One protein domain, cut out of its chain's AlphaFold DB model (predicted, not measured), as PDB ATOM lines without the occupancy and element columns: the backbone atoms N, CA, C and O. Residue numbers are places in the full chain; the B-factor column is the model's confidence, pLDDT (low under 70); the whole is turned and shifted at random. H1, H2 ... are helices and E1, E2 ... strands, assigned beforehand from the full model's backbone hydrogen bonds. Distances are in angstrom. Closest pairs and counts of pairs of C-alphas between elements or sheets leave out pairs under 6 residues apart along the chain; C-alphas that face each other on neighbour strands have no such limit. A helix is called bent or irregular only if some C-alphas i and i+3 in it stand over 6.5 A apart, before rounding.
ATOM      1  N   ILE A   2      42.901 -20.143 146.588       44.31
ATOM      2  CA  ILE A   2      44.227 -20.500 147.104       44.31
ATOM      3  C   ILE A   2      43.992 -21.222 148.422       44.31
ATOM      4  O   ILE A   2      43.379 -20.667 149.327       44.31
ATOM      5  N   ILE A   3      44.432 -22.475 148.494       52.72
ATOM      6  CA  ILE A   3      44.444 -23.245 149.734       52.72
ATOM      7  C   ILE A   3      45.843 -23.077 150.316       52.72
ATOM      8  O   ILE A   3      46.790 -23.716 149.864       52.72
ATOM      9  N   ALA A   4      45.981 -22.193 151.299       52.84
ATOM     10  CA  ALA A   4      47.163 -22.184 152.147       52.84
ATOM     11  C   ALA A   4      46.877 -23.110 153.332       52.84
ATOM     12  O   ALA A   4      46.023 -22.815 154.168       52.84
ATOM     13  N   ALA A   5      47.538 -24.267 153.387       50.84
ATOM     14  CA  ALA A   5      47.523 -25.083 154.592       50.84
ATOM     15  C   ALA A   5      48.449 -24.429 155.623       50.84
ATOM     16  O   ALA A   5      49.604 -24.132 155.315       50.84
ATOM     17  N   ALA A   6      47.966 -24.196 156.843       49.44
ATOM     18  CA  ALA A   6      48.822 -23.716 157.919       49.44
ATOM     19  C   ALA A   6      49.860 -24.802 158.290       49.44
ATOM     20  O   ALA A   6      49.516 -25.802 158.929       49.44
ATOM     21  N   GLY A   7      51.122 -24.623 157.877       53.47
ATOM     22  CA  GLY A   7      52.270 -25.427 158.320       53.47
ATOM     23  C   GLY A   7      53.363 -25.666 157.265       53.47
ATOM     24  O   GLY A   7      53.106 -25.646 156.066       53.47
ATOM     25  N   ASP A   8      54.580 -25.974 157.731       47.44
ATOM     26  CA  ASP A   8      55.808 -26.179 156.928       47.44
ATOM     27  C   ASP A   8      55.851 -27.495 156.116       47.44
ATOM     28  O   ASP A   8      56.923 -27.972 155.738       47.44
ATOM     29  N   ARG A   9      54.711 -28.155 155.874       54.94
ATOM     30  CA  ARG A   9      54.664 -29.439 155.151       54.94
ATOM     31  C   ARG A   9      53.567 -29.433 154.100       54.94
ATOM     32  O   ARG A   9      52.431 -29.072 154.390       54.94
ATOM     33  N   PHE A  10      53.902 -29.905 152.901       60.69
ATOM     34  CA  PHE A  10      52.935 -30.154 151.837       60.69
ATOM     35  C   PHE A  10      51.953 -31.244 152.286       60.69
ATOM     36  O   PHE A  10      52.320 -32.411 152.415       60.69
ATOM     37  N   ILE A  11      50.712 -30.854 152.569       66.25
ATOM     38  CA  ILE A  11      49.616 -31.776 152.871       66.25
ATOM     39  C   ILE A  11      48.932 -32.130 151.549       66.25
ATOM     40  O   ILE A  11      48.662 -31.245 150.738       66.25
ATOM     41  N   HIS A  12      48.649 -33.415 151.329       72.25
ATOM     42  CA  HIS A  12      47.886 -33.847 150.157       72.25
ATOM     43  C   HIS A  12      46.493 -33.178 150.160       72.25
ATOM     44  O   HIS A  12      45.850 -33.186 151.211       72.25
ATOM     45  N   PRO A  13      45.994 -32.634 149.034       71.56
ATOM     46  CA  PRO A  13      44.712 -31.910 148.982       71.56
ATOM     47  C   PRO A  13      43.509 -32.747 149.454       71.56
ATOM     48  O   PRO A  13      42.564 -32.228 150.056       71.56
ATOM     49  N   ASP A  14      43.585 -34.063 149.259       73.31
ATOM     50  CA  ASP A  14      42.539 -35.000 149.687       73.31
ATOM     51  C   ASP A  14      42.619 -35.392 151.169       73.31
ATOM     52  O   ASP A  14      41.735 -36.082 151.676       73.31
ATOM     53  N   HIS A  15      43.653 -34.961 151.893       79.50
ATOM     54  CA  HIS A  15      43.792 -35.277 153.307       79.50
ATOM     55  C   HIS A  15      42.799 -34.457 154.144       79.50
ATOM     56  O   HIS A  15      42.720 -33.236 154.005       79.50
ATOM     57  N   ASP A  16      42.079 -35.103 155.068       80.44
ATOM     58  CA  ASP A  16      41.036 -34.456 155.886       80.44
ATOM     59  C   ASP A  16      41.576 -33.279 156.719       80.44
ATOM     60  O   ASP A  16      40.857 -32.325 156.999       80.44
ATOM     61  N   SER A  17      42.868 -33.273 157.062       81.19
ATOM     62  CA  SER A  17      43.482 -32.135 157.766       81.19
ATOM     63  C   SER A  17      43.474 -30.828 156.962       81.19
ATOM     64  O   SER A  17      43.554 -29.765 157.575       81.19
ATOM     65  N   VAL A  18      43.352 -30.877 155.628       85.50
ATOM     66  CA  VAL A  18      43.204 -29.677 154.785       85.50
ATOM     67  C   VAL A  18      41.884 -28.968 155.074       85.50
ATOM     68  O   VAL A  18      41.855 -27.743 155.075       85.50
ATOM     69  N   ILE A  19      40.819 -29.710 155.399       90.19
ATOM     70  CA  ILE A  19      39.513 -29.139 155.768       90.19
ATOM     71  C   ILE A  19      39.661 -28.218 156.978       90.19
ATOM     72  O   ILE A  19      39.075 -27.141 157.028       90.19
ATOM     73  N   TRP A  20      40.457 -28.638 157.959       89.31
ATOM     74  CA  TRP A  20      40.527 -27.944 159.237       89.31
ATOM     75  C   TRP A  20      41.660 -26.922 159.324       89.31
ATOM     76  O   TRP A  20      41.488 -25.870 159.938       89.31
ATOM     77  N   ARG A  21      42.810 -27.218 158.706       84.25
ATOM     78  CA  ARG A  21      44.008 -26.357 158.716       84.25
ATOM     79  C   ARG A  21      44.100 -25.430 157.509       84.25
ATOM     80  O   ARG A  21      44.966 -24.556 157.484       84.25
ATOM     81  N   GLY A  22      43.277 -25.662 156.491       83.69
ATOM     82  CA  GLY A  22      43.216 -24.827 155.303       83.69
ATOM     83  C   GLY A  22      42.644 -23.457 155.636       83.69
ATOM     84  O   GLY A  22      41.610 -23.339 156.290       83.69
ATOM     85  N   GLN A  23      43.318 -22.413 155.168       83.00
ATOM     86  CA  GLN A  23      42.739 -21.080 155.107       83.00
ATOM     87  C   GLN A  23      42.042 -20.920 153.760       83.00
ATOM     88  O   GLN A  23      42.690 -20.767 152.723       83.00
ATOM     89  N   PHE A  24      40.712 -20.967 153.782       84.38
ATOM     90  CA  PHE A  24      39.888 -20.756 152.599       84.38
ATOM     91  C   PHE A  24      39.589 -19.268 152.476       84.38
ATOM     92  O   PHE A  24      38.792 -18.700 153.222       84.38
ATOM     93  N   THR A  25      40.283 -18.621 151.546       83.19
ATOM     94  CA  THR A  25      40.070 -17.214 151.210       83.19
ATOM     95  C   THR A  25      40.050 -17.041 149.697       83.19
ATOM     96  O   THR A  25      40.670 -17.795 148.936       83.19
ATOM     97  N   TRP A  26      39.296 -16.044 149.245       80.88
ATOM     98  CA  TRP A  26      39.274 -15.643 147.849       80.88
ATOM     99  C   TRP A  26      40.278 -14.513 147.650       80.88
ATOM    100  O   TRP A  26      40.118 -13.436 148.215       80.88
ATOM    101  N   ASN A  27      41.318 -14.766 146.855       73.31
ATOM    102  CA  ASN A  27      42.263 -13.727 146.457       73.31
ATOM    103  C   ASN A  27      41.700 -12.905 145.296       73.31
ATOM    104  O   ASN A  27      41.159 -13.474 144.344       73.31
ATOM    105  N   GLY A  28      41.899 -11.587 145.355       70.00
ATOM    106  CA  GLY A  28      41.508 -10.639 144.312       70.00
ATOM    107  C   GLY A  28      40.464  -9.630 144.787       70.00
ATOM    108  O   GLY A  28      40.398  -9.311 145.973       70.00
ATOM    109  N   ASP A  29      39.678  -9.126 143.835       73.50
ATOM    110  CA  ASP A  29      38.624  -8.139 144.073       73.50
ATOM    111  C   ASP A  29      37.591  -8.625 145.102       73.50
ATOM    112  O   ASP A  29      37.321  -9.831 145.183       73.50
ATOM    113  N   PRO A  30      36.983  -7.703 145.873       78.25
ATOM    114  CA  PRO A  30      35.932  -8.043 146.821       78.25
ATOM    115  C   PRO A  30      34.804  -8.806 146.117       78.25
ATOM    116  O   PRO A  30      34.150  -8.288 145.213       78.25
ATOM    117  N   ARG A  31      34.592 -10.056 146.540       85.44
ATOM    118  CA  ARG A  31      33.509 -10.913 146.050       85.44
ATOM    119  C   ARG A  31      32.264 -10.730 146.896       85.44
ATOM    120  O   ARG A  31      32.335 -10.600 148.117       85.44
ATOM    121  N   THR A  32      31.122 -10.767 146.237       89.44
ATOM    122  CA  THR A  32      29.808 -10.752 146.871       89.44
ATOM    123  C   THR A  32      29.271 -12.178 146.987       89.44
ATOM    124  O   THR A  32      29.679 -13.051 146.223       89.44
ATOM    125  N   PRO A  33      28.313 -12.452 147.889       89.19
ATOM    126  CA  PRO A  33      27.666 -13.762 147.950       89.19
ATOM    127  C   PRO A  33      27.069 -14.231 146.609       89.19
ATOM    128  O   PRO A  33      27.055 -15.429 146.342       89.19
ATOM    129  N   ALA A  34      26.627 -13.304 145.748       92.44
ATOM    130  CA  ALA A  34      26.028 -13.615 144.447       92.44
ATOM    131  C   ALA A  34      27.019 -14.244 143.454       92.44
ATOM    132  O   ALA A  34      26.623 -15.058 142.621       92.44
ATOM    133  N   ASP A  35      28.317 -13.943 143.582       91.50
ATOM    134  CA  ASP A  35      29.375 -14.550 142.762       91.50
ATOM    135  C   ASP A  35      29.466 -16.077 142.938       91.50
ATOM    136  O   ASP A  35      30.084 -16.769 142.124       91.50
ATOM    137  N   PHE A  36      28.852 -16.609 143.996       92.06
ATOM    138  CA  PHE A  36      28.904 -18.017 144.378       92.06
ATOM    139  C   PHE A  36      27.556 -18.735 144.257       92.06
ATOM    140  O   PHE A  36      27.476 -19.923 144.569       92.06
ATOM    141  N   ASP A  37      26.505 -18.069 143.769       94.12
ATOM    142  CA  ASP A  37      25.180 -18.686 143.623       94.12
ATOM    143  C   ASP A  37      25.227 -19.933 142.719       94.12
ATOM    144  O   ASP A  37      24.541 -20.920 142.985       94.12
ATOM    145  N   TRP A  38      26.107 -19.942 141.712       94.31
ATOM    146  CA  TRP A  38      26.314 -21.096 140.832       94.31
ATOM    147  C   TRP A  38      26.894 -22.320 141.563       94.31
ATOM    148  O   TRP A  38      26.586 -23.449 141.191       94.31
ATOM    149  N   LEU A  39      27.706 -22.126 142.614       94.31
ATOM    150  CA  LEU A  39      28.210 -23.225 143.449       94.31
ATOM    151  C   LEU A  39      27.097 -23.789 144.335       94.31
ATOM    152  O   LEU A  39      27.044 -24.995 144.566       94.31
ATOM    153  N   VAL A  40      26.188 -22.936 144.812       94.81
ATOM    154  CA  VAL A  40      24.997 -23.395 145.542       94.81
ATOM    155  C   VAL A  40      24.076 -24.198 144.622       94.81
ATOM    156  O   VAL A  40      23.578 -25.256 145.012       94.81
ATOM    157  N   ASP A  41      23.893 -23.733 143.385       93.25
ATOM    158  CA  ASP A  41      23.154 -24.473 142.365       93.25
ATOM    159  C   ASP A  41      23.841 -25.822 142.082       93.25
ATOM    160  O   ASP A  41      23.185 -26.863 142.127       93.25
ATOM    161  N   TYR A  42      25.168 -25.841 141.910       93.56
ATOM    162  CA  TYR A  42      25.955 -27.067 141.727       93.56
ATOM    163  C   TYR A  42      25.697 -28.109 142.826       93.56
ATOM    164  O   TYR A  42      25.411 -29.264 142.514       93.56
ATOM    165  N   LEU A  43      25.709 -27.706 144.102       93.94
ATOM    166  CA  LEU A  43      25.428 -28.609 145.230       93.94
ATOM    167  C   LEU A  43      24.019 -29.218 145.197       93.94
ATOM    168  O   LEU A  43      23.790 -30.258 145.808       93.94
ATOM    169  N   SER A  44      23.078 -28.572 144.512       88.12
ATOM    170  CA  SER A  44      21.694 -29.043 144.392       88.12
ATOM    171  C   SER A  44      21.502 -30.018 143.234       88.12
ATOM    172  O   SER A  44      20.621 -30.873 143.295       88.12
ATOM    173  N   TYR A  45      22.308 -29.887 142.176       86.81
ATOM    174  CA  TYR A  45      22.218 -30.720 140.974       86.81
ATOM    175  C   TYR A  45      23.148 -31.938 141.009       86.81
ATOM    176  O   TYR A  45      22.823 -32.974 140.428       86.81
ATOM    177  N   CYS A  46      24.301 -31.839 141.671       77.50
ATOM    178  CA  CYS A  46      25.299 -32.901 141.701       77.50
ATOM    179  C   CYS A  46      25.136 -33.764 142.956       77.50
ATOM    180  O   CYS A  46      25.513 -33.346 144.042       77.50
ATOM    181  N   SER A  47      24.599 -34.980 142.803       70.50
ATOM    182  CA  SER A  47      24.319 -35.884 143.932       70.50
ATOM    183  C   SER A  47      25.358 -36.987 144.159       70.50
ATOM    184  O   SER A  47      25.296 -37.662 145.179       70.50
ATOM    185  N   ASN A  48      26.278 -37.219 143.213       82.19
ATOM    186  CA  ASN A  48      27.075 -38.458 143.192       82.19
ATOM    187  C   ASN A  48      28.588 -38.258 143.385       82.19
ATOM    188  O   ASN A  48      29.293 -39.237 143.618       82.19
ATOM    189  N   ASP A  49      29.099 -37.026 143.297       90.00
ATOM    190  CA  ASP A  49      30.526 -36.732 143.487       90.00
ATOM    191  C   ASP A  49      30.764 -36.036 144.832       90.00
ATOM    192  O   ASP A  49      30.821 -34.809 144.940       90.00
ATOM    193  N   HIS A  50      30.903 -36.845 145.881       90.25
ATOM    194  CA  HIS A  50      31.116 -36.350 147.239       90.25
ATOM    195  C   HIS A  50      32.418 -35.553 147.406       90.25
ATOM    196  O   HIS A  50      32.497 -34.719 148.309       90.25
ATOM    197  N   THR A  51      33.434 -35.805 146.576       89.38
ATOM    198  CA  THR A  51      34.707 -35.076 146.637       89.38
ATOM    199  C   THR A  51      34.513 -33.672 146.095       89.38
ATOM    200  O   THR A  51      34.775 -32.708 146.812       89.38
ATOM    201  N   ALA A  52      33.952 -33.546 144.890       91.69
ATOM    202  CA  ALA A  52      33.690 -32.245 144.289       91.69
ATOM    203  C   ALA A  52      32.669 -31.425 145.096       91.69
ATOM    204  O   ALA A  52      32.820 -30.212 145.236       91.69
ATOM    205  N   MET A  53      31.653 -32.070 145.681       94.62
ATOM    206  CA  MET A  53      30.739 -31.406 146.619       94.62
ATOM    207  C   MET A  53      31.463 -30.923 147.881       94.62
ATOM    208  O   MET A  53      31.221 -29.806 148.336       94.62
ATOM    209  N   GLY A  54      32.362 -31.740 148.439       93.69
ATOM    210  CA  GLY A  54      33.185 -31.355 149.583       93.69
ATOM    211  C   GLY A  54      34.030 -30.122 149.270       93.69
ATOM    212  O   GLY A  54      33.990 -29.146 150.012       93.69
ATOM    213  N   ASP A  55      34.716 -30.115 148.130       92.00
ATOM    214  CA  ASP A  55      35.542 -28.982 147.711       92.00
ATOM    215  C   ASP A  55      34.700 -27.728 147.421       92.00
ATOM    216  O   ASP A  55      35.103 -26.621 147.782       92.00
ATOM    217  N   ALA A  56      33.499 -27.880 146.851       94.31
ATOM    218  CA  ALA A  56      32.552 -26.779 146.674       94.31
ATOM    219  C   ALA A  56      32.112 -26.176 148.021       94.31
ATOM    220  O   ALA A  56      32.074 -24.953 148.160       94.31
ATOM    221  N   LEU A  57      31.835 -27.004 149.036       95.81
ATOM    222  CA  LEU A  57      31.512 -26.533 150.388       95.81
ATOM    223  C   LEU A  57      32.686 -25.805 151.046       95.81
ATOM    224  O   LEU A  57      32.484 -24.753 151.654       95.81
ATOM    225  N   LEU A  58      33.908 -26.315 150.888       93.75
ATOM    226  CA  LEU A  58      35.115 -25.636 151.367       93.75
ATOM    227  C   LEU A  58      35.318 -24.293 150.662       93.75
ATOM    228  O   LEU A  58      35.653 -23.306 151.308       93.75
ATOM    229  N   ALA A  59      35.055 -24.213 149.360       92.12
ATOM    230  CA  ALA A  59      35.120 -22.953 148.631       92.12
ATOM    231  C   ALA A  59      34.065 -21.952 149.141       92.12
ATOM    232  O   ALA A  59      34.370 -20.784 149.386       92.12
ATOM    233  N   LEU A  60      32.833 -22.414 149.365       93.75
ATOM    234  CA  LEU A  60      31.741 -21.603 149.911       93.75
ATOM    235  C   LEU A  60      32.006 -21.146 151.356       93.75
ATOM    236  O   LEU A  60      31.571 -20.057 151.727       93.75
ATOM    237  N   SER A  61      32.777 -21.900 152.149       93.75
ATOM    238  CA  SER A  61      33.158 -21.509 153.520       93.75
ATOM    239  C   SER A  61      33.871 -20.152 153.583       93.75
ATOM    240  O   SER A  61      33.665 -19.374 154.514       93.75
ATOM    241  N   ALA A  62      34.622 -19.801 152.534       89.94
ATOM    242  CA  ALA A  62      35.328 -18.529 152.434       89.94
ATOM    243  C   ALA A  62      34.389 -17.308 152.345       89.94
ATOM    244  O   ALA A  62      34.837 -16.187 152.577       89.94
ATOM    245  N   MET A  63      33.095 -17.502 152.051       90.00
ATOM    246  CA  MET A  63      32.088 -16.432 152.125       90.00
ATOM    247  C   MET A  63      31.749 -16.027 153.565       90.00
ATOM    248  O   MET A  63      31.209 -14.942 153.766       90.00
ATOM    249  N   LYS A  64      32.017 -16.899 154.552       89.88
ATOM    250  CA  LYS A  64      31.681 -16.704 155.974       89.88
ATOM    251  C   LYS A  64      30.206 -16.357 156.224       89.88
ATOM    252  O   LYS A  64      29.872 -15.594 157.130       89.88
ATOM    253  N   GLY A  65      29.308 -16.902 155.406       91.19
ATOM    254  CA  GLY A  65      27.884 -16.596 155.443       91.19
ATOM    255  C   GLY A  65      27.058 -17.566 154.604       91.19
ATOM    256  O   GLY A  65      27.575 -18.493 153.990       91.19
ATOM    257  N   LEU A  66      25.747 -17.336 154.561       91.00
ATOM    258  CA  LEU A  66      24.783 -18.282 153.987       91.00
ATOM    259  C   LEU A  66      24.390 -17.973 152.532       91.00
ATOM    260  O   LEU A  66      23.311 -18.367 152.093       91.00
ATOM    261  N   GLY A  67      25.240 -17.267 151.786       90.69
ATOM    262  CA  GLY A  67      24.952 -16.870 150.405       90.69
ATOM    263  C   GLY A  67      23.929 -15.730 150.289       90.69
ATOM    264  O   GLY A  67      23.637 -15.018 151.253       90.69
ATOM    265  N   THR A  68      23.387 -15.538 149.084       92.88
ATOM    266  CA  THR A  68      22.332 -14.549 148.813       92.88
ATOM    267  C   THR A  68      20.991 -14.955 149.425       92.88
ATOM    268  O   THR A  68      20.742 -16.131 149.693       92.88
ATOM    269  N   HIS A  69      20.070 -13.998 149.594       91.44
ATOM    270  CA  HIS A  69      18.712 -14.288 150.073       91.44
ATOM    271  C   HIS A  69      18.015 -15.374 149.227       91.44
ATOM    272  O   HIS A  69      17.436 -16.310 149.774       91.44
ATOM    273  N   ALA A  70      18.145 -15.304 147.897       92.50
ATOM    274  CA  ALA A  70      17.528 -16.249 146.965       92.50
ATOM    275  C   ALA A  70      18.100 -17.678 147.054       92.50
ATOM    276  O   ALA A  70      17.410 -18.640 146.708       92.50
ATOM    277  N   ARG A  71      19.351 -17.835 147.507       94.12
ATOM    278  CA  ARG A  71      20.040 -19.134 147.592       94.12
ATOM    279  C   ARG A  71      20.197 -19.676 149.006       94.12
ATOM    280  O   ARG A  71      20.429 -20.874 149.160       94.12
ATOM    281  N   LYS A  72      19.972 -18.857 150.034       93.62
ATOM    282  CA  LYS A  72      20.132 -19.214 151.451       93.62
ATOM    283  C   LYS A  72      19.438 -20.521 151.833       93.62
ATOM    284  O   LYS A  72      20.065 -21.416 152.395       93.62
ATOM    285  N   SER A  73      18.156 -20.674 151.489       93.75
ATOM    286  CA  SER A  73      17.409 -21.897 151.822       93.75
ATOM    287  C   SER A  73      17.957 -23.139 151.113       93.75
ATOM    288  O   SER A  73      17.943 -24.221 151.699       93.75
ATOM    289  N   VAL A  74      18.414 -22.996 149.869       94.69
ATOM    290  CA  VAL A  74      18.979 -24.096 149.080       94.69
ATOM    291  C   VAL A  74      20.317 -24.523 149.677       94.69
ATOM    292  O   VAL A  74      20.514 -25.701 149.967       94.69
ATOM    293  N   TYR A  75      21.182 -23.552 149.974       95.56
ATOM    294  CA  TYR A  75      22.483 -23.809 150.570       95.56
ATOM    295  C   TYR A  75      22.372 -24.488 151.941       95.56
ATOM    296  O   TYR A  75      23.046 -25.483 152.196       95.56
ATOM    297  N   LEU A  76      21.457 -24.028 152.800       95.75
ATOM    298  CA  LEU A  76      21.219 -24.653 154.104       95.75
ATOM    299  C   LEU A  76      20.767 -26.110 153.994       95.75
ATOM    300  O   LEU A  76      21.236 -26.954 154.755       95.75
ATOM    301  N   ARG A  77      19.883 -26.429 153.042       95.75
ATOM    302  CA  ARG A  77      19.470 -27.821 152.808       95.75
ATOM    303  C   ARG A  77      20.640 -28.676 152.330       95.75
ATOM    304  O   ARG A  77      20.771 -29.801 152.802       95.75
ATOM    305  N   ALA A  78      21.495 -28.134 151.463       95.81
ATOM    306  CA  ALA A  78      22.694 -28.824 151.000       95.81
ATOM    307  C   ALA A  78      23.667 -29.105 152.159       95.81
ATOM    308  O   ALA A  78      24.131 -30.232 152.298       95.81
ATOM    309  N   LEU A  79      23.908 -28.125 153.038       96.94
ATOM    310  CA  LEU A  79      24.736 -28.293 154.241       96.94
ATOM    311  C   LEU A  79      24.181 -29.373 155.177       96.94
ATOM    312  O   LEU A  79      24.931 -30.228 155.640       96.94
ATOM    313  N   ILE A  80      22.872 -29.352 155.445       96.81
ATOM    314  CA  ILE A  80      22.213 -30.340 156.311       96.81
ATOM    315  C   ILE A  80      22.328 -31.745 155.712       96.81
ATOM    316  O   ILE A  80      22.748 -32.661 156.413       96.81
ATOM    317  N   SER A  81      22.016 -31.906 154.423       95.19
ATOM    318  CA  SER A  81      22.101 -33.201 153.738       95.19
ATOM    319  C   SER A  81      23.541 -33.729 153.694       95.19
ATOM    320  O   SER A  81      23.806 -34.889 154.008       95.19
ATOM    321  N   ALA A  82      24.511 -32.851 153.429       95.56
ATOM    322  CA  ALA A  82      25.930 -33.190 153.447       95.56
ATOM    323  C   ALA A  82      26.421 -33.684 154.821       95.56
ATOM    324  O   ALA A  82      27.410 -34.409 154.868       95.56
ATOM    325  N   MET A  83      25.736 -33.333 155.917       95.94
ATOM    326  CA  MET A  83      26.041 -33.763 157.289       95.94
ATOM    327  C   MET A  83      25.291 -35.025 157.746       95.94
ATOM    328  O   MET A  83      25.534 -35.502 158.855       95.94
ATOM    329  N   GLU A  84      24.409 -35.592 156.921       93.75
ATOM    330  CA  GLU A  84      23.702 -36.838 157.238       93.75
ATOM    331  C   GLU A  84      24.664 -38.018 157.434       93.75
ATOM    332  O   GLU A  84      25.740 -38.086 156.839       93.75
ATOM    333  N   SER A  85      24.270 -39.001 158.247       90.88
ATOM    334  CA  SER A  85      25.113 -40.160 158.578       90.88
ATOM    335  C   SER A  85      25.465 -41.033 157.366       90.88
ATOM    336  O   SER A  85      26.499 -41.703 157.373       90.88
ATOM    337  N   SER A  86      24.637 -41.000 156.321       90.50
ATOM    338  CA  SER A  86      24.842 -41.661 155.026       90.50
ATOM    339  C   SER A  86      25.870 -40.957 154.134       90.50
ATOM    340  O   SER A  86      26.454 -41.602 153.263       90.50
ATOM    341  N   SER A  87      26.116 -39.662 154.343       90.62
ATOM    342  CA  SER A  87      27.035 -38.865 153.526       90.62
ATOM    343  C   SER A  87      28.486 -39.284 153.742       90.62
ATOM    344  O   SER A  87      28.876 -39.718 154.824       90.62
ATOM    345  N   HIS A  88      29.331 -39.142 152.721       90.12
ATOM    346  CA  HIS A  88      30.752 -39.474 152.847       90.12
ATOM    347  C   HIS A  88      31.445 -38.623 153.927       90.12
ATOM    348  O   HIS A  88      31.151 -37.437 154.073       90.12
ATOM    349  N   ARG A  89      32.416 -39.198 154.656       89.06
ATOM    350  CA  ARG A  89      33.089 -38.524 155.788       89.06
ATOM    351  C   ARG A  89      33.658 -37.154 155.410       89.06
ATOM    352  O   ARG A  89      33.382 -36.176 156.097       89.06
ATOM    353  N   ARG A  90      34.397 -37.078 154.295       89.69
ATOM    354  CA  ARG A  90      34.967 -35.817 153.782       89.69
ATOM    355  C   ARG A  90      33.887 -34.758 153.544       89.69
ATOM    356  O   ARG A  90      34.073 -33.606 153.917       89.69
ATOM    357  N   LEU A  91      32.750 -35.161 152.972       92.94
ATOM    358  CA  LEU A  91      31.631 -34.265 152.681       92.94
ATOM    359  C   LEU A  91      30.999 -33.728 153.974       92.94
ATOM    360  O   LEU A  91      30.805 -32.519 154.092       92.94
ATOM    361  N   ARG A  92      30.784 -34.590 154.979       93.81
ATOM    362  CA  ARG A  92      30.301 -34.170 156.309       93.81
ATOM    363  C   ARG A  92      31.233 -33.159 156.966       93.81
ATOM    364  O   ARG A  92      30.776 -32.164 157.521       93.81
ATOM    365  N   TYR A  93      32.539 -33.405 156.907       93.25
ATOM    366  CA  TYR A  93      33.543 -32.526 157.509       93.25
ATOM    367  C   TYR A  93      33.655 -31.190 156.774       93.25
ATOM    368  O   TYR A  93      33.705 -30.149 157.424       93.25
ATOM    369  N   ALA A  94      33.604 -31.197 155.441       94.94
ATOM    370  CA  ALA A  94      33.547 -29.974 154.649       94.94
ATOM    371  C   ALA A  94      32.288 -29.146 154.961       94.94
ATOM    372  O   ALA A  94      32.373 -27.928 155.116       94.94
ATOM    373  N   ALA A  95      31.134 -29.800 155.127       96.62
ATOM    374  CA  ALA A  95      29.900 -29.139 155.540       96.62
ATOM    375  C   ALA A  95      30.017 -28.532 156.942       96.62
ATOM    376  O   ALA A  95      29.727 -27.351 157.119       96.62
ATOM    377  N   LEU A  96      30.508 -29.294 157.925       96.19
ATOM    378  CA  LEU A  96      30.726 -28.799 159.286       96.19
ATOM    379  C   LEU A  96      31.693 -27.605 159.304       96.19
ATOM    380  O   LEU A  96      31.434 -26.615 159.989       96.19
ATOM    381  N   ARG A  97      32.770 -27.659 158.509       95.31
ATOM    382  CA  ARG A  97      33.698 -26.538 158.334       95.31
ATOM    383  C   ARG A  97      32.991 -25.301 157.779       95.31
ATOM    384  O   ARG A  97      33.112 -24.232 158.367       95.31
ATOM    385  N   ALA A  98      32.215 -25.448 156.707       96.56
ATOM    386  CA  ALA A  98      31.478 -24.339 156.100       96.56
ATOM    387  C   ALA A  98      30.445 -23.712 157.055       96.56
ATOM    388  O   ALA A  98      30.301 -22.486 157.098       96.56
ATOM    389  N   VAL A  99      29.770 -24.531 157.869       97.25
ATOM    390  CA  VAL A  99      28.869 -24.042 158.925       97.25
ATOM    391  C   VAL A  99      29.649 -23.280 160.000       97.25
ATOM    392  O   VAL A  99      29.229 -22.196 160.396       97.25
ATOM    393  N   SER A 100      30.797 -23.802 160.442       96.19
ATOM    394  CA  SER A 100      31.654 -23.138 161.433       96.19
ATOM    395  C   SER A 100      32.184 -21.784 160.941       96.19
ATOM    396  O   SER A 100      32.155 -20.794 161.678       96.19
ATOM    397  N   ASP A 101      32.581 -21.680 159.672       95.00
ATOM    398  CA  ASP A 101      32.997 -20.400 159.085       95.00
ATOM    399  C   ASP A 101      31.824 -19.412 158.930       95.00
ATOM    400  O   ASP A 101      32.032 -18.201 158.959       95.00
ATOM    401  N   SER A 102      30.585 -19.909 158.859       95.50
ATOM    402  CA  SER A 102      29.352 -19.105 158.787       95.50
ATOM    403  C   SER A 102      28.721 -18.804 160.155       95.50
ATOM    404  O   SER A 102      27.619 -18.254 160.221       95.50
ATOM    405  N   ARG A 103      29.382 -19.168 161.262       96.06
ATOM    406  CA  ARG A 103      28.793 -19.173 162.614       96.06
ATOM    407  C   ARG A 103      28.213 -17.837 163.077       96.06
ATOM    408  O   ARG A 103      27.186 -17.841 163.744       96.06
ATOM    409  N   LEU A 104      28.821 -16.706 162.709       94.31
ATOM    410  CA  LEU A 104      28.323 -15.381 163.099       94.31
ATOM    411  C   LEU A 104      26.983 -15.069 162.421       94.31
ATOM    412  O   LEU A 104      26.041 -14.655 163.087       94.31
ATOM    413  N   ALA A 105      26.871 -15.363 161.123       93.88
ATOM    414  CA  ALA A 105      25.618 -15.218 160.381       93.88
ATOM    415  C   ALA A 105      24.527 -16.184 160.878       93.88
ATOM    416  O   ALA A 105      23.342 -15.894 160.762       93.88
ATOM    417  N   LEU A 106      24.920 -17.342 161.417       95.25
ATOM    418  CA  LEU A 106      23.996 -18.323 161.991       95.25
ATOM    419  C   LEU A 106      23.532 -17.959 163.404       95.25
ATOM    420  O   LEU A 106      22.397 -18.267 163.767       95.25
ATOM    421  N   ALA A 107      24.397 -17.333 164.203       95.00
ATOM    422  CA  ALA A 107      24.079 -16.900 165.559       95.00
ATOM    423  C   ALA A 107      23.056 -15.752 165.573       95.00
ATOM    424  O   ALA A 107      22.222 -15.685 166.476       95.00
ATOM    425  N   ASP A 108      23.085 -14.889 164.558       94.25
ATOM    426  CA  ASP A 108      22.167 -13.761 164.400       94.25
ATOM    427  C   ASP A 108      20.827 -14.183 163.760       94.25
ATOM    428  O   ASP A 108      20.512 -13.852 162.615       94.25
ATOM    429  N   LEU A 109      20.022 -14.950 164.505       90.38
ATOM    430  CA  LEU A 109      18.680 -15.368 164.068       90.38
ATOM    431  C   LEU A 109      17.704 -14.199 163.881       90.38
ATOM    432  O   LEU A 109      16.714 -14.340 163.155       90.38
ATOM    433  N   ASP A 110      17.958 -13.078 164.553       88.75
ATOM    434  CA  ASP A 110      17.089 -11.906 164.530       88.75
ATOM    435  C   ASP A 110      17.239 -11.143 163.206       88.75
ATOM    436  O   ASP A 110      16.257 -10.614 162.690       88.75
ATOM    437  N   SER A 111      18.425 -11.192 162.585       88.38
ATOM    438  CA  SER A 111      18.650 -10.700 161.217       88.38
ATOM    439  C   SER A 111      17.980 -11.536 160.115       88.38
ATOM    440  O   SER A 111      17.950 -11.128 158.951       88.38
ATOM    441  N   LEU A 112      17.462 -12.727 160.436       86.94
ATOM    442  CA  LEU A 112      16.800 -13.589 159.459       86.94
ATOM    443  C   LEU A 112      15.324 -13.206 159.325       86.94
ATOM    444  O   LEU A 112      14.516 -13.503 160.201       86.94
ATOM    445  N   GLU A 113      14.966 -12.603 158.193       86.44
ATOM    446  CA  GLU A 113      13.578 -12.221 157.877       86.44
ATOM    447  C   GLU A 113      12.666 -13.432 157.590       86.44
ATOM    448  O   GLU A 113      11.455 -13.369 157.797       86.44
ATOM    449  N   ASP A 114      13.236 -14.550 157.126       90.50
ATOM    450  CA  ASP A 114      12.489 -15.746 156.722       90.50
ATOM    451  C   ASP A 114      12.331 -16.746 157.886       90.50
ATOM    452  O   ASP A 114      13.274 -17.448 158.277       90.50
ATOM    453  N   GLU A 115      11.103 -16.855 158.400       91.31
ATOM    454  CA  GLU A 115      10.734 -17.777 159.481       91.31
ATOM    455  C   GLU A 115      10.950 -19.254 159.115       91.31
ATOM    456  O   GLU A 115      11.332 -20.064 159.959       91.31
ATOM    457  N   ASN A 116      10.764 -19.636 157.849       92.25
ATOM    458  CA  ASN A 116      10.999 -21.009 157.412       92.25
ATOM    459  C   ASN A 116      12.492 -21.352 157.481       92.25
ATOM    460  O   ASN A 116      12.867 -22.450 157.898       92.25
ATOM    461  N   ILE A 117      13.362 -20.404 157.124       92.06
ATOM    462  CA  ILE A 117      14.811 -20.569 157.276       92.06
ATOM    463  C   ILE A 117      15.181 -20.688 158.755       92.06
ATOM    464  O   ILE A 117      15.899 -21.623 159.118       92.06
ATOM    465  N   ARG A 118      14.650 -19.808 159.613       92.81
ATOM    466  CA  ARG A 118      14.848 -19.878 161.070       92.81
ATOM    467  C   ARG A 118      14.442 -21.247 161.622       92.81
ATOM    468  O   ARG A 118      15.212 -21.877 162.348       92.81
ATOM    469  N   GLN A 119      13.290 -21.764 161.202       92.62
ATOM    470  CA  GLN A 119      12.804 -23.069 161.635       92.62
ATOM    471  C   GLN A 119      13.691 -24.222 161.147       92.62
ATOM    472  O   GLN A 119      13.952 -25.157 161.907       92.62
ATOM    473  N   ILE A 120      14.189 -24.175 159.905       93.88
ATOM    474  CA  ILE A 120      15.129 -25.178 159.376       93.88
ATOM    475  C   ILE A 120      16.424 -25.182 160.194       93.88
ATOM    476  O   ILE A 120      16.913 -26.256 160.547       93.88
ATOM    477  N   LEU A 121      16.962 -24.004 160.519       92.25
ATOM    478  CA  LEU A 121      18.169 -23.882 161.335       92.25
ATOM    479  C   LEU A 121      17.972 -24.536 162.703       92.25
ATOM    480  O   LEU A 121      18.722 -25.440 163.072       92.25
ATOM    481  N   LEU A 122      16.921 -24.150 163.422       92.38
ATOM    482  CA  LEU A 122      16.683 -24.674 164.762       92.38
ATOM    483  C   LEU A 122      16.380 -26.178 164.737       92.38
ATOM    484  O   LEU A 122      16.964 -26.928 165.508       92.38
ATOM    485  N   THR A 123      15.516 -26.656 163.840       94.38
ATOM    486  CA  THR A 123      15.040 -28.054 163.892       94.38
ATOM    487  C   THR A 123      15.921 -29.065 163.176       94.38
ATOM    488  O   THR A 123      15.927 -30.231 163.566       94.38
ATOM    489  N   LYS A 124      16.641 -28.661 162.124       96.56
ATOM    490  CA  LYS A 124      17.379 -29.593 161.258       96.56
ATOM    491  C   LYS A 124      18.886 -29.406 161.321       96.56
ATOM    492  O   LYS A 124      19.600 -30.403 161.290       96.56
ATOM    493  N   LEU A 125      19.380 -28.168 161.423       96.50
ATOM    494  CA  LEU A 125      20.826 -27.941 161.464       96.50
ATOM    495  C   LEU A 125      21.433 -28.467 162.766       96.50
ATOM    496  O   LEU A 125      22.439 -29.167 162.720       96.50
ATOM    497  N   SER A 126      20.804 -28.187 163.911       94.88
ATOM    498  CA  SER A 126      21.339 -28.588 165.219       94.88
ATOM    499  C   SER A 126      21.580 -30.112 165.326       94.88
ATOM    500  O   SER A 126      22.722 -30.504 165.576       94.88
ATOM    501  N   PRO A 127      20.620 -31.007 165.004       94.88
ATOM    502  CA  PRO A 127      20.883 -32.453 165.016       94.88
ATOM    503  C   PRO A 127      21.902 -32.909 163.959       94.88
ATOM    504  O   PRO A 127      22.655 -33.864 164.183       94.88
ATOM    505  N   ALA A 128      21.947 -32.233 162.804       96.12
ATOM    506  CA  ALA A 128      22.894 -32.549 161.738       96.12
ATOM    507  C   ALA A 128      24.347 -32.285 162.171       96.12
ATOM    508  O   ALA A 128      25.224 -33.088 161.868       96.12
ATOM    509  N   LEU A 129      24.601 -31.240 162.967       96.00
ATOM    510  CA  LEU A 129      25.933 -30.954 163.513       96.00
ATOM    511  C   LEU A 129      26.470 -32.095 164.384       96.00
ATOM    512  O   LEU A 129      27.626 -32.492 164.241       96.00
ATOM    513  N   LEU A 130      25.635 -32.666 165.259       93.62
ATOM    514  CA  LEU A 130      26.040 -33.827 166.060       93.62
ATOM    515  C   LEU A 130      26.254 -35.069 165.198       93.62
ATOM    516  O   LEU A 130      27.163 -35.853 165.463       93.62
ATOM    517  N   THR A 131      25.436 -35.241 164.160       93.00
ATOM    518  CA  THR A 131      25.611 -36.330 163.190       93.00
ATOM    519  C   THR A 131      26.938 -36.203 162.443       93.00
ATOM    520  O   THR A 131      27.620 -37.202 162.257       93.00
ATOM    521  N   ALA A 132      27.354 -34.985 162.086       92.44
ATOM    522  CA  ALA A 132      28.629 -34.742 161.418       92.44
ATOM    523  C   ALA A 132      29.845 -35.084 162.295       92.44
ATOM    524  O   ALA A 132      30.859 -35.552 161.774       92.44
ATOM    525  N   LEU A 133      29.745 -34.865 163.612       88.56
ATOM    526  CA  LEU A 133      30.800 -35.204 164.574       88.56
ATOM    527  C   LEU A 133      30.906 -36.704 164.841       88.56
ATOM    528  O   LEU A 133      32.009 -37.227 164.996       88.56
ATOM    529  N   ARG A 134      29.764 -37.390 164.922       82.88
ATOM    530  CA  ARG A 134      29.716 -38.830 165.156       82.88
ATOM    531  C   ARG A 134      30.141 -39.533 163.874       82.88
ATOM    532  O   ARG A 134      29.419 -39.531 162.879       82.88
ATOM    533  N   SER A 135      31.324 -40.139 163.879       62.12
ATOM    534  CA  SER A 135      31.700 -41.068 162.819       62.12
ATOM    535  C   SER A 135      30.603 -42.127 162.695       62.12
ATOM    536  O   SER A 135      30.245 -42.789 163.665       62.12
ATOM    537  N   ALA A 136      30.006 -42.251 161.507       51.00
ATOM    538  CA  ALA A 136      29.215 -43.434 161.207       51.00
ATOM    539  C   ALA A 136      30.180 -44.630 161.264       51.00
ATOM    540  O   ALA A 136      31.219 -44.548 160.595       51.00
TER     541      ALA A 136
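AT A GLANCE: This is residues 2 to 136 of the 328 residues of an uncharacterized protein of Suillus luteus UH-Slu-Lm8-n1 (UniProt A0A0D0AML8). Picture four helices, H2, H3, H4 and H5, in an up-and-down bundle of two helical hairpins, with the long, kinked helix H7 packed on H4 and H5 on the side away from H2 and H3. Beyond H3 and H5, toward one end of the longest axis, sits a small piece made of the short strands E1 and E2 and the short helix H1, while the short helix H6 follows the end of H5. The bundle is only partly regular: H3 and H5 lie side by side, but H4 stands at a steep tilt to H2 and to H5, and it meets H5 with its residues 79 to 82 alone. You are reading 135 residues with seven named helices and two named strands, in the order E1 H1 E2 H2 H3 H4 H5 H6 H7, and the class is mostly helix. The whole is compact, with a radius of gyration of the C-alphas of 14.4 A and spans of 45 by 40 by 27 A.

IN THESE COORDINATES: Find C-alpha 2 at (44.227, -20.500, 147.104), where strand E1, residues 2 to 5, begins. After a long link of 11 residues, look for helix H1 at residues 17 to 21 and, with no residue between, strand E2 at residues 22 to 25. Helix H2 runs from residue 33 to 45, 19.1 A; it is irregular, with C-alphas 35 and 38 standing 7.5 A apart. Helix H3, residues 50 to 61, is 16.2 A long. Helix H4, residues 69 to 82, measures 20.5 A and is irregular too, with C-alphas 70 and 73 also 7.5 A apart. Find C-alpha 89 at (33.089, -38.524, 155.788); from there helix H5 runs 18.4 A to residue 101. Helix H6 holds residues 103 to 107. Helix H7, residues 115 to 133, is the longest at 27.1 A, has a kink of 36 degrees near residue 127, and ends at C-alpha 133, (30.800, -35.204, 164.574).

HOW THE PARTS SIT: Begin at H5, the hub, which touches four helices. It touches H3 at a shallow tilt of 8 degrees, the same way, with the C-alphas of Ser 61 and Ala 98 closest at 4.2 A. H4 and H5 form a helical hairpin, opposite ways at a steep tilt of 39 degrees; H4 touches H5 with residues 79 to 82 alone, and the closest C-alphas are those of Ala 82 and Arg 92, 5.3 A apart. H2 and H3 form the other helical hairpin, at a shallow tilt of 20 degrees, with the C-alphas of Leu 43 and Met 53 closest at 6.2 A. H2 touches H4 at a steep tilt of 44 degrees, the same way, closest at the C-alphas of Val 40 and Tyr 75, 5.6 A. Look next at H7: it touches H4 at a shallow tilt of 27 degrees, the same way, with the C-alphas of Ile 80 and Leu 125 closest at 5.9 A. Residues 129 to 132 of H7 touch H5, where the closest C-alphas, of Arg 92 and Ala 132, are 5.4 A apart. H1 touches H5, with the C-alphas of Ile 19 and Ala 94 closest at 6.1 A. E1 and E2 meet only at a point, where C-alphas 5 and 22 face each other at 4.4 A. H5 and H6 meet only through their link, and H6 and H7 are only just apart, closest at 8.1 A. In H1, H3, H5 and H6 every O i to N i+4 pair is within hydrogen-bond range; in H2 it is 6 of 9, in H4 8 of 10 and in H7 12 of 15.

THE WHOLE: The two C-alphas farthest apart, those of Asp 8 and Glu 115, are 45.9 A apart. The printed part has no cut, and its one long link is E1 to H1. The mean pLDDT of the printed part is 87.2; look for values under 70 at residues 2 to 11 and 135 to 136.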